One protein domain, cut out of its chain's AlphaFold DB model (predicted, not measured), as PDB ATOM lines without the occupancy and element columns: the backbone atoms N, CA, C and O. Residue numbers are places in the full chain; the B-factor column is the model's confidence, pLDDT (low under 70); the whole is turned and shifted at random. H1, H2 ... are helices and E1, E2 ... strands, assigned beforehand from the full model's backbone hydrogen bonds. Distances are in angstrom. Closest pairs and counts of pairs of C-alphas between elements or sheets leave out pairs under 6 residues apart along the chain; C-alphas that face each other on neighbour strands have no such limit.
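What this domain is: This is residues 130 to 180 of the 215 residues of the protein "OpuAC domain-containing protein" of Verrucomicrobia bacterium (UniProt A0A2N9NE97). Two short strands, E1 and E2, lie side by side as a small parallel sheet; the short helices H1 and H2 lie near it at separate places, and an arm with the short helix H3 sticks out, residues 159 to 171 standing free. No helix touches another, and the two C-alphas farthest apart, those of Ala 139, in H1, and Gly 164, in H3, mark the long direction. The printed part has 51 residues, with two named strands and three named helices in the order E1, H1, H2, H3, E2; the class is mixed, helices and strands. It is only just compact, close to loose, with a radius of gyration of the C-alphas of 11.5 A, and elongated, spanning 31 by 19 by 19 A.

Where its parts are: Find C-alpha 130 at (3.257, 38.271, -43.656); there E1 begins, residues 130 to 133, 10.6 A long. Its neighbour E2 is residues 175 to 179, 12.3 A long, and ends at C-alpha 179 at (7.924, 45.949, -49.410). After E1 look for H1, residues 134 to 139, 8.5 A. Then find C-alpha 145 at (0.876, 32.367, -48.555), where H2 begins, residues 145 to 150, 10.2 A. H3 is residues 160 to 164, 6.1 A.

How they stand to each other: Begin with the sheet, where E1 and E2 are parallel, their directions 29 degrees apart. The C-alphas of 131 and 177 face each other at 5.0 A; N 130 and O 175 are 3.2 A apart and N 177 and O 130 3.1 A, both within hydrogen-bond range. E1, H1, H2, H3 and E2 form a strand-helix-strand unit, two parallel neighbour strands with helices between them along the chain. Look next at H1: its closest C-alphas to E2 are those of Arg 134 and Val 178, 5.1 A apart. For H2 and E2 the closest are those of Ile 145 and Ile 176, 6.3 A apart. H2 and E1 are only just apart, closest 8.0 A. H3 is apart from E1, H1 and H2, and H1 is apart from H2. In H1 and H3 every O i to N i+4 pair is within hydrogen-bond range; in H2 0 of 2 are, but 3 of 3 O i to N i+3 pairs are.

The domain as a whole: Ala 139 and Gly 164 have their C-alphas 31.2 A apart. Without residues 159 to 171 the body has 38 residues and spans 24 by 20 by 18 A. The printed part has no cut and no long link. In the B-factor column you find a mean pLDDT of 71.2 over the printed part; residue 161 and residues 163 to 180 are under 70, and E2 has a mean of 41.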
ATOM      1  N   LEU A 130       1.839  38.606 -43.644       83.81
ATOM      2  CA  LEU A 130       3.257  38.271 -43.656       83.81
ATOM      3  C   LEU A 130       3.952  39.172 -44.672       83.81
ATOM      4  O   LEU A 130       3.415  39.453 -45.743       83.81
ATOM      5  N   VAL A 131       5.153  39.633 -44.346       85.94
ATOM      6  CA  VAL A 131       5.926  40.512 -45.227       85.94
ATOM      7  C   VAL A 131       7.296  39.921 -45.488       85.94
ATOM      8  O   VAL A 131       7.918  39.342 -44.601       85.94
ATOM      9  N   MET A 132       7.772  40.070 -46.721       88.38
ATOM     10  CA  MET A 132       9.132  39.697 -47.093       88.38
ATOM     11  C   MET A 132       9.695  40.667 -48.132       88.38
ATOM     12  O   MET A 132       8.958  41.399 -48.798       88.38
ATOM     13  N   LEU A 133      11.020  40.666 -48.285       89.94
ATOM     14  CA  LEU A 133      11.701  41.503 -49.269       89.94
ATOM     15  C   LEU A 133      11.273  41.144 -50.696       89.94
ATOM     16  O   LEU A 133      11.245  39.969 -51.067       89.94
ATOM     17  N   ARG A 134      11.037  42.164 -51.527       87.00
ATOM     18  CA  ARG A 134      10.644  42.009 -52.938       87.00
ATOM     19  C   ARG A 134      11.598  41.170 -53.756       87.00
ATOM     20  O   ARG A 134      11.145  40.293 -54.486       87.00
ATOM     21  N   ALA A 135      12.895  41.426 -53.627       89.88
ATOM     22  CA  ALA A 135      13.912  40.654 -54.328       89.88
ATOM     23  C   ALA A 135      13.815  39.162 -53.972       89.88
ATOM     24  O   ALA A 135      13.839  38.313 -54.857       89.88
ATOM     25  N   ARG A 136      13.594  38.849 -52.688       92.06
ATOM     26  CA  ARG A 136      13.476  37.472 -52.199       92.06
ATOM     27  C   ARG A 136      12.167  36.806 -52.621       92.06
ATOM     28  O   ARG A 136      12.198  35.653 -53.029       92.06
ATOM     29  N   ALA A 137      11.047  37.529 -52.576       92.62
ATOM     30  CA  ALA A 137       9.766  37.038 -53.082       92.62
ATOM     31  C   ALA A 137       9.862  36.679 -54.573       92.62
ATOM     32  O   ALA A 137       9.444  35.600 -54.975       92.62
ATOM     33  N   ARG A 138      10.486  37.547 -55.383       92.25
ATOM     34  CA  ARG A 138      10.710  37.304 -56.817       92.25
ATOM     35  C   ARG A 138      11.640  36.119 -57.069       92.25
ATOM     36  O   ARG A 138      11.299  35.266 -57.875       92.25
ATOM     37  N   ALA A 139      12.772  36.051 -56.368       93.88
ATOM     38  CA  ALA A 139      13.744  34.966 -56.520       93.88
ATOM     39  C   ALA A 139      13.166  33.587 -56.166       93.88
ATOM     40  O   ALA A 139      13.573  32.584 -56.739       93.88
ATOM     41  N   LEU A 140      12.211  33.543 -55.233       93.62
ATOM     42  CA  LEU A 140      11.545  32.317 -54.795       93.62
ATOM     43  C   LEU A 140      10.177  32.097 -55.460       93.62
ATOM     44  O   LEU A 140       9.502  31.135 -55.122       93.62
ATOM     45  N   ALA A 141       9.762  32.974 -56.383       93.00
ATOM     46  CA  ALA A 141       8.446  32.950 -57.027       93.00
ATOM     47  C   ALA A 141       7.247  32.925 -56.048       93.00
ATOM     48  O   ALA A 141       6.202  32.357 -56.348       93.00
ATOM     49  N   ILE A 142       7.375  33.583 -54.892       89.50
ATOM     50  CA  ILE A 142       6.334  33.664 -53.859       89.50
ATOM     51  C   ILE A 142       5.419  34.860 -54.139       89.50
ATOM     52  O   ILE A 142       5.869  36.011 -54.141       89.50
ATOM     53  N   GLN A 143       4.125  34.600 -54.326       85.81
ATOM     54  CA  GLN A 143       3.091  35.619 -54.545       85.81
ATOM     55  C   GLN A 143       1.966  35.551 -53.506       85.81
ATOM     56  O   GLN A 143       1.331  36.562 -53.202       85.81
ATOM     57  N   GLN A 144       1.727  34.374 -52.934       82.94
ATOM     58  CA  GLN A 144       0.681  34.119 -51.954       82.94
ATOM     59  C   GLN A 144       1.172  33.180 -50.851       82.94
ATOM     60  O   GLN A 144       2.177  32.489 -50.975       82.94
ATOM     61  N   ILE A 145       0.445  33.135 -49.734       81.88
ATOM     62  CA  ILE A 145       0.876  32.367 -48.555       81.88
ATOM     63  C   ILE A 145       0.962  30.872 -48.808       81.88
ATOM     64  O   ILE A 145       1.812  30.213 -48.217       81.88
ATOM     65  N   SER A 146       0.123  30.328 -49.690       82.94
ATOM     66  CA  SER A 146       0.218  28.908 -50.029       82.94
ATOM     67  C   SER A 146       1.573  28.542 -50.626       82.94
ATOM     68  O   SER A 146       1.996  27.405 -50.451       82.94
ATOM     69  N   ASP A 147       2.258  29.483 -51.282       85.44
ATOM     70  CA  ASP A 147       3.549  29.232 -51.928       85.44
ATOM     71  C   ASP A 147       4.624  28.938 -50.878       85.44
ATOM     72  O   ASP A 147       5.504  28.111 -51.102       85.44
ATOM     73  N   LEU A 148       4.490  29.514 -49.675       87.69
ATOM     74  CA  LEU A 148       5.394  29.279 -48.545       87.69
ATOM     75  C   LEU A 148       5.463  27.803 -48.127       87.69
ATOM     76  O   LEU A 148       6.463  27.396 -47.540       87.69
ATOM     77  N   ARG A 149       4.452  26.982 -48.456       87.31
ATOM     78  CA  ARG A 149       4.456  25.532 -48.175       87.31
ATOM     79  C   ARG A 149       5.644  24.815 -48.816       87.31
ATOM     80  O   ARG A 149       6.125  23.839 -48.255       87.31
ATOM     81  N   ASN A 150       6.123  25.318 -49.952       87.25
ATOM     82  CA  ASN A 150       7.240  24.738 -50.695       87.25
ATOM     83  C   ASN A 150       8.604  25.302 -50.258       87.25
ATOM     84  O   ASN A 150       9.626  24.973 -50.856       87.25
ATOM     85  N   HIS A 151       8.635  26.154 -49.226       87.38
ATOM     86  CA  HIS A 151       9.835  26.854 -48.773       87.38
ATOM     87  C   HIS A 151      10.065  26.683 -47.261       87.38
ATOM     88  O   HIS A 151      10.142  27.663 -46.516       87.38
ATOM     89  N   SER A 152      10.193  25.435 -46.798       87.31
ATOM     90  CA  SER A 152      10.387  25.087 -45.377       87.31
ATOM     91  C   SER A 152      11.677  25.641 -44.756       87.31
ATOM     92  O   SER A 152      11.781  25.739 -43.538       87.31
ATOM     93  N   GLN A 153      12.644  26.049 -45.578       87.81
ATOM     94  CA  GLN A 153      13.883  26.702 -45.158       87.81
ATOM     95  C   GLN A 153      13.706  28.175 -44.750       87.81
ATOM     96  O   GLN A 153      14.658  28.803 -44.286       87.81
ATOM     97  N   LEU A 154      12.535  28.778 -44.981       89.31
ATOM     98  CA  LEU A 154      12.275  30.160 -44.582       89.31
ATOM     99  C   LEU A 154      12.019  30.249 -43.077       89.31
ATOM    100  O   LEU A 154      11.126  29.604 -42.540       89.31
ATOM    101  N   VAL A 155      12.773  31.121 -42.411       87.44
ATOM    102  CA  VAL A 155      12.553  31.457 -41.002       87.44
ATOM    103  C   VAL A 155      11.530  32.585 -40.919       87.44
ATOM    104  O   VAL A 155      11.712  33.640 -41.530       87.44
ATOM    105  N   VAL A 156      10.460  32.367 -40.156       85.25
ATOM    106  CA  VAL A 156       9.392  33.352 -39.952       85.25
ATOM    107  C   VAL A 156       9.576  34.018 -38.592       85.25
ATOM    108  O   VAL A 156       9.573  33.348 -37.563       85.25
ATOM    109  N   GLY A 157       9.725  35.343 -38.585       84.69
ATOM    110  CA  GLY A 157       9.688  36.141 -37.361       84.69
ATOM    111  C   GLY A 157       8.257  36.571 -37.060       84.69
ATOM    112  O   GLY A 157       7.681  37.336 -37.830       84.69
ATOM    113  N   LEU A 158       7.689  36.083 -35.957       84.31
ATOM    114  CA  LEU A 158       6.352  36.445 -35.482       84.31
ATOM    115  C   LEU A 158       6.460  37.016 -34.071       84.31
ATOM    116  O   LEU A 158       7.241  36.517 -33.262       84.31
ATOM    117  N   SER A 159       5.667  38.042 -33.765       77.94
ATOM    118  CA  SER A 159       5.560  38.522 -32.388       77.94
ATOM    119  C   SER A 159       4.645  37.600 -31.562       77.94
ATOM    120  O   SER A 159       3.766  36.939 -32.132       77.94
ATOM    121  N   PRO A 160       4.796  37.544 -30.227       73.44
ATOM    122  CA  PRO A 160       3.892  36.785 -29.361       73.44
ATOM    123  C   PRO A 160       2.419  37.187 -29.517       73.44
ATOM    124  O   PRO A 160       1.536  36.334 -29.482       73.44
ATOM    125  N   GLU A 161       2.139  38.469 -29.756       69.31
ATOM    126  CA  GLU A 161       0.785  38.989 -29.974       69.31
ATOM    127  C   GLU A 161       0.187  38.455 -31.280       69.31
ATOM    128  O   GLU A 161      -0.998  38.125 -31.335       69.31
ATOM    129  N   PHE A 162       1.017  38.320 -32.319       70.00
ATOM    130  CA  PHE A 162       0.610  37.710 -33.580       70.00
ATOM    131  C   PHE A 162       0.240  36.232 -33.390       70.00
ATOM    132  O   PHE A 162      -0.752  35.767 -33.950       70.00
ATOM    133  N   LEU A 163       0.997  35.502 -32.563       69.69
ATOM    134  CA  LEU A 163       0.719  34.101 -32.226       69.69
ATOM    135  C   LEU A 163      -0.537  33.948 -31.355       69.69
ATOM    136  O   LEU A 163      -1.328  33.034 -31.572       69.69
ATOM    137  N   GLY A 164      -0.754  34.855 -30.398       57.38
ATOM    138  CA  GLY A 164      -1.944  34.874 -29.541       57.38
ATOM    139  C   GLY A 164      -3.236  35.214 -30.291       57.38
ATOM    140  O   GLY A 164      -4.324  34.832 -29.866       57.38
ATOM    141  N   ALA A 165      -3.130  35.862 -31.452       57.62
ATOM    142  CA  ALA A 165      -4.244  36.105 -32.360       57.62
ATOM    143  C   ALA A 165      -4.625  34.863 -33.209       57.62
ATOM    144  O   ALA A 165      -5.348  34.993 -34.192       57.62
ATOM    145  N   SER A 166      -4.171  33.656 -32.853       45.84
ATOM    146  CA  SER A 166      -4.218  32.400 -33.632       45.84
ATOM    147  C   SER A 166      -5.551  31.999 -34.285       45.84
ATOM    148  O   SER A 166      -5.537  31.192 -35.215       45.84
ATOM    149  N   ARG A 167      -6.692  32.593 -33.917       48.56
ATOM    150  CA  ARG A 167      -7.970  32.414 -34.635       48.56
ATOM    151  C   ARG A 167      -7.904  32.777 -36.128       48.56
ATOM    152  O   ARG A 167      -8.692  32.250 -36.906       48.56
ATOM    153  N   TRP A 168      -6.963  33.625 -36.560       47.28
ATOM    154  CA  TRP A 168      -6.781  33.947 -37.986       47.28
ATOM    155  C   TRP A 168      -6.047  32.855 -38.782       47.28
ATOM    156  O   TRP A 168      -6.166  32.841 -40.004       47.28
ATOM    157  N   MET A 169      -5.299  31.950 -38.135       43.38
ATOM    158  CA  MET A 169      -4.497  30.915 -38.815       43.38
ATOM    159  C   MET A 169      -5.338  29.763 -39.384       43.38
ATOM    160  O   MET A 169      -4.919  29.141 -40.358       43.38
ATOM    161  N   GLU A 170      -6.533  29.509 -38.843       37.34
ATOM    162  CA  GLU A 170      -7.473  28.525 -39.409       37.34
ATOM    163  C   GLU A 170      -8.149  29.030 -40.692       37.34
ATOM    164  O   GLU A 170      -8.609  28.254 -41.531       37.34
ATOM    165  N   SER A 171      -8.167  30.347 -40.895       38.28
ATOM    166  CA  SER A 171      -8.702  30.976 -42.092       38.28
ATOM    167  C   SER A 171      -7.553  31.355 -43.028       38.28
ATOM    168  O   SER A 171      -6.775  32.244 -42.715       38.28
ATOM    169  N   ALA A 172      -7.421  30.691 -44.177       33.09
ATOM    170  CA  ALA A 172      -6.355  30.882 -45.173       33.09
ATOM    171  C   ALA A 172      -6.269  32.314 -45.774       33.09
ATOM    172  O   ALA A 172      -6.579  32.520 -46.947       33.09
ATOM    173  N   LEU A 173      -5.902  33.325 -44.976       39.06
ATOM    174  CA  LEU A 173      -6.278  34.722 -45.232       39.06
ATOM    175  C   LEU A 173      -5.214  35.788 -44.971       39.06
ATOM    176  O   LEU A 173      -5.519  36.972 -45.111       39.06
ATOM    177  N   CYS A 174      -3.974  35.432 -44.647       40.06
ATOM    178  CA  CYS A 174      -2.922  36.445 -44.645       40.06
ATOM    179  C   CYS A 174      -2.525  36.773 -46.109       40.06
ATOM    180  O   CYS A 174      -2.463  35.906 -46.984       40.06
ATOM    181  N   GLN A 175      -2.306  38.052 -46.400       43.50
ATOM    182  CA  GLN A 175      -1.726  38.502 -47.668       43.50
ATOM    183  C   GLN A 175      -0.207  38.597 -47.501       43.50
ATOM    184  O   GLN A 175       0.257  38.973 -46.424       43.50
ATOM    185  N   ILE A 176       0.563  38.262 -48.541       42.28
ATOM    186  CA  ILE A 176       1.988  38.605 -48.578       42.28
ATOM    187  C   ILE A 176       2.100  40.018 -49.134       42.28
ATOM    188  O   ILE A 176       1.734  40.255 -50.285       42.28
ATOM    189  N   TRP A 177       2.600  40.955 -48.331       43.44
ATOM    190  CA  TRP A 177       2.924  42.289 -48.833       43.44
ATOM    191  C   TRP A 177       4.406  42.385 -49.156       43.44
ATOM    192  O   TRP A 177       5.278  41.991 -48.378       43.44
ATOM    193  N   VAL A 178       4.677  42.919 -50.342       40.50
ATOM    194  CA  VAL A 178       6.013  42.991 -50.914       40.50
ATOM    195  C   VAL A 178       6.549  44.416 -50.771       40.50
ATOM    196  O   VAL A 178       6.249  45.296 -51.587       40.50
ATOM    197  N   ALA A 179       7.352  44.640 -49.729       33.09
ATOM    198  CA  ALA A 179       7.924  45.949 -49.410       33.09
ATOM    199  C   ALA A 179       8.798  46.496 -50.559       33.09
ATOM    200  O   ALA A 179       9.533  45.740 -51.202       33.09
ATOM    201  N   HIS A 180       8.698  47.798 -50.844       31.88
ATOM    202  CA  HIS A 180       9.586  48.517 -51.766       31.88
ATOM    203  C   HIS A 180      10.713  49.209 -50.988       31.88
ATOM    204  O   HIS A 180      10.485  49.695 -49.882       31.88
TER     205      HIS A 180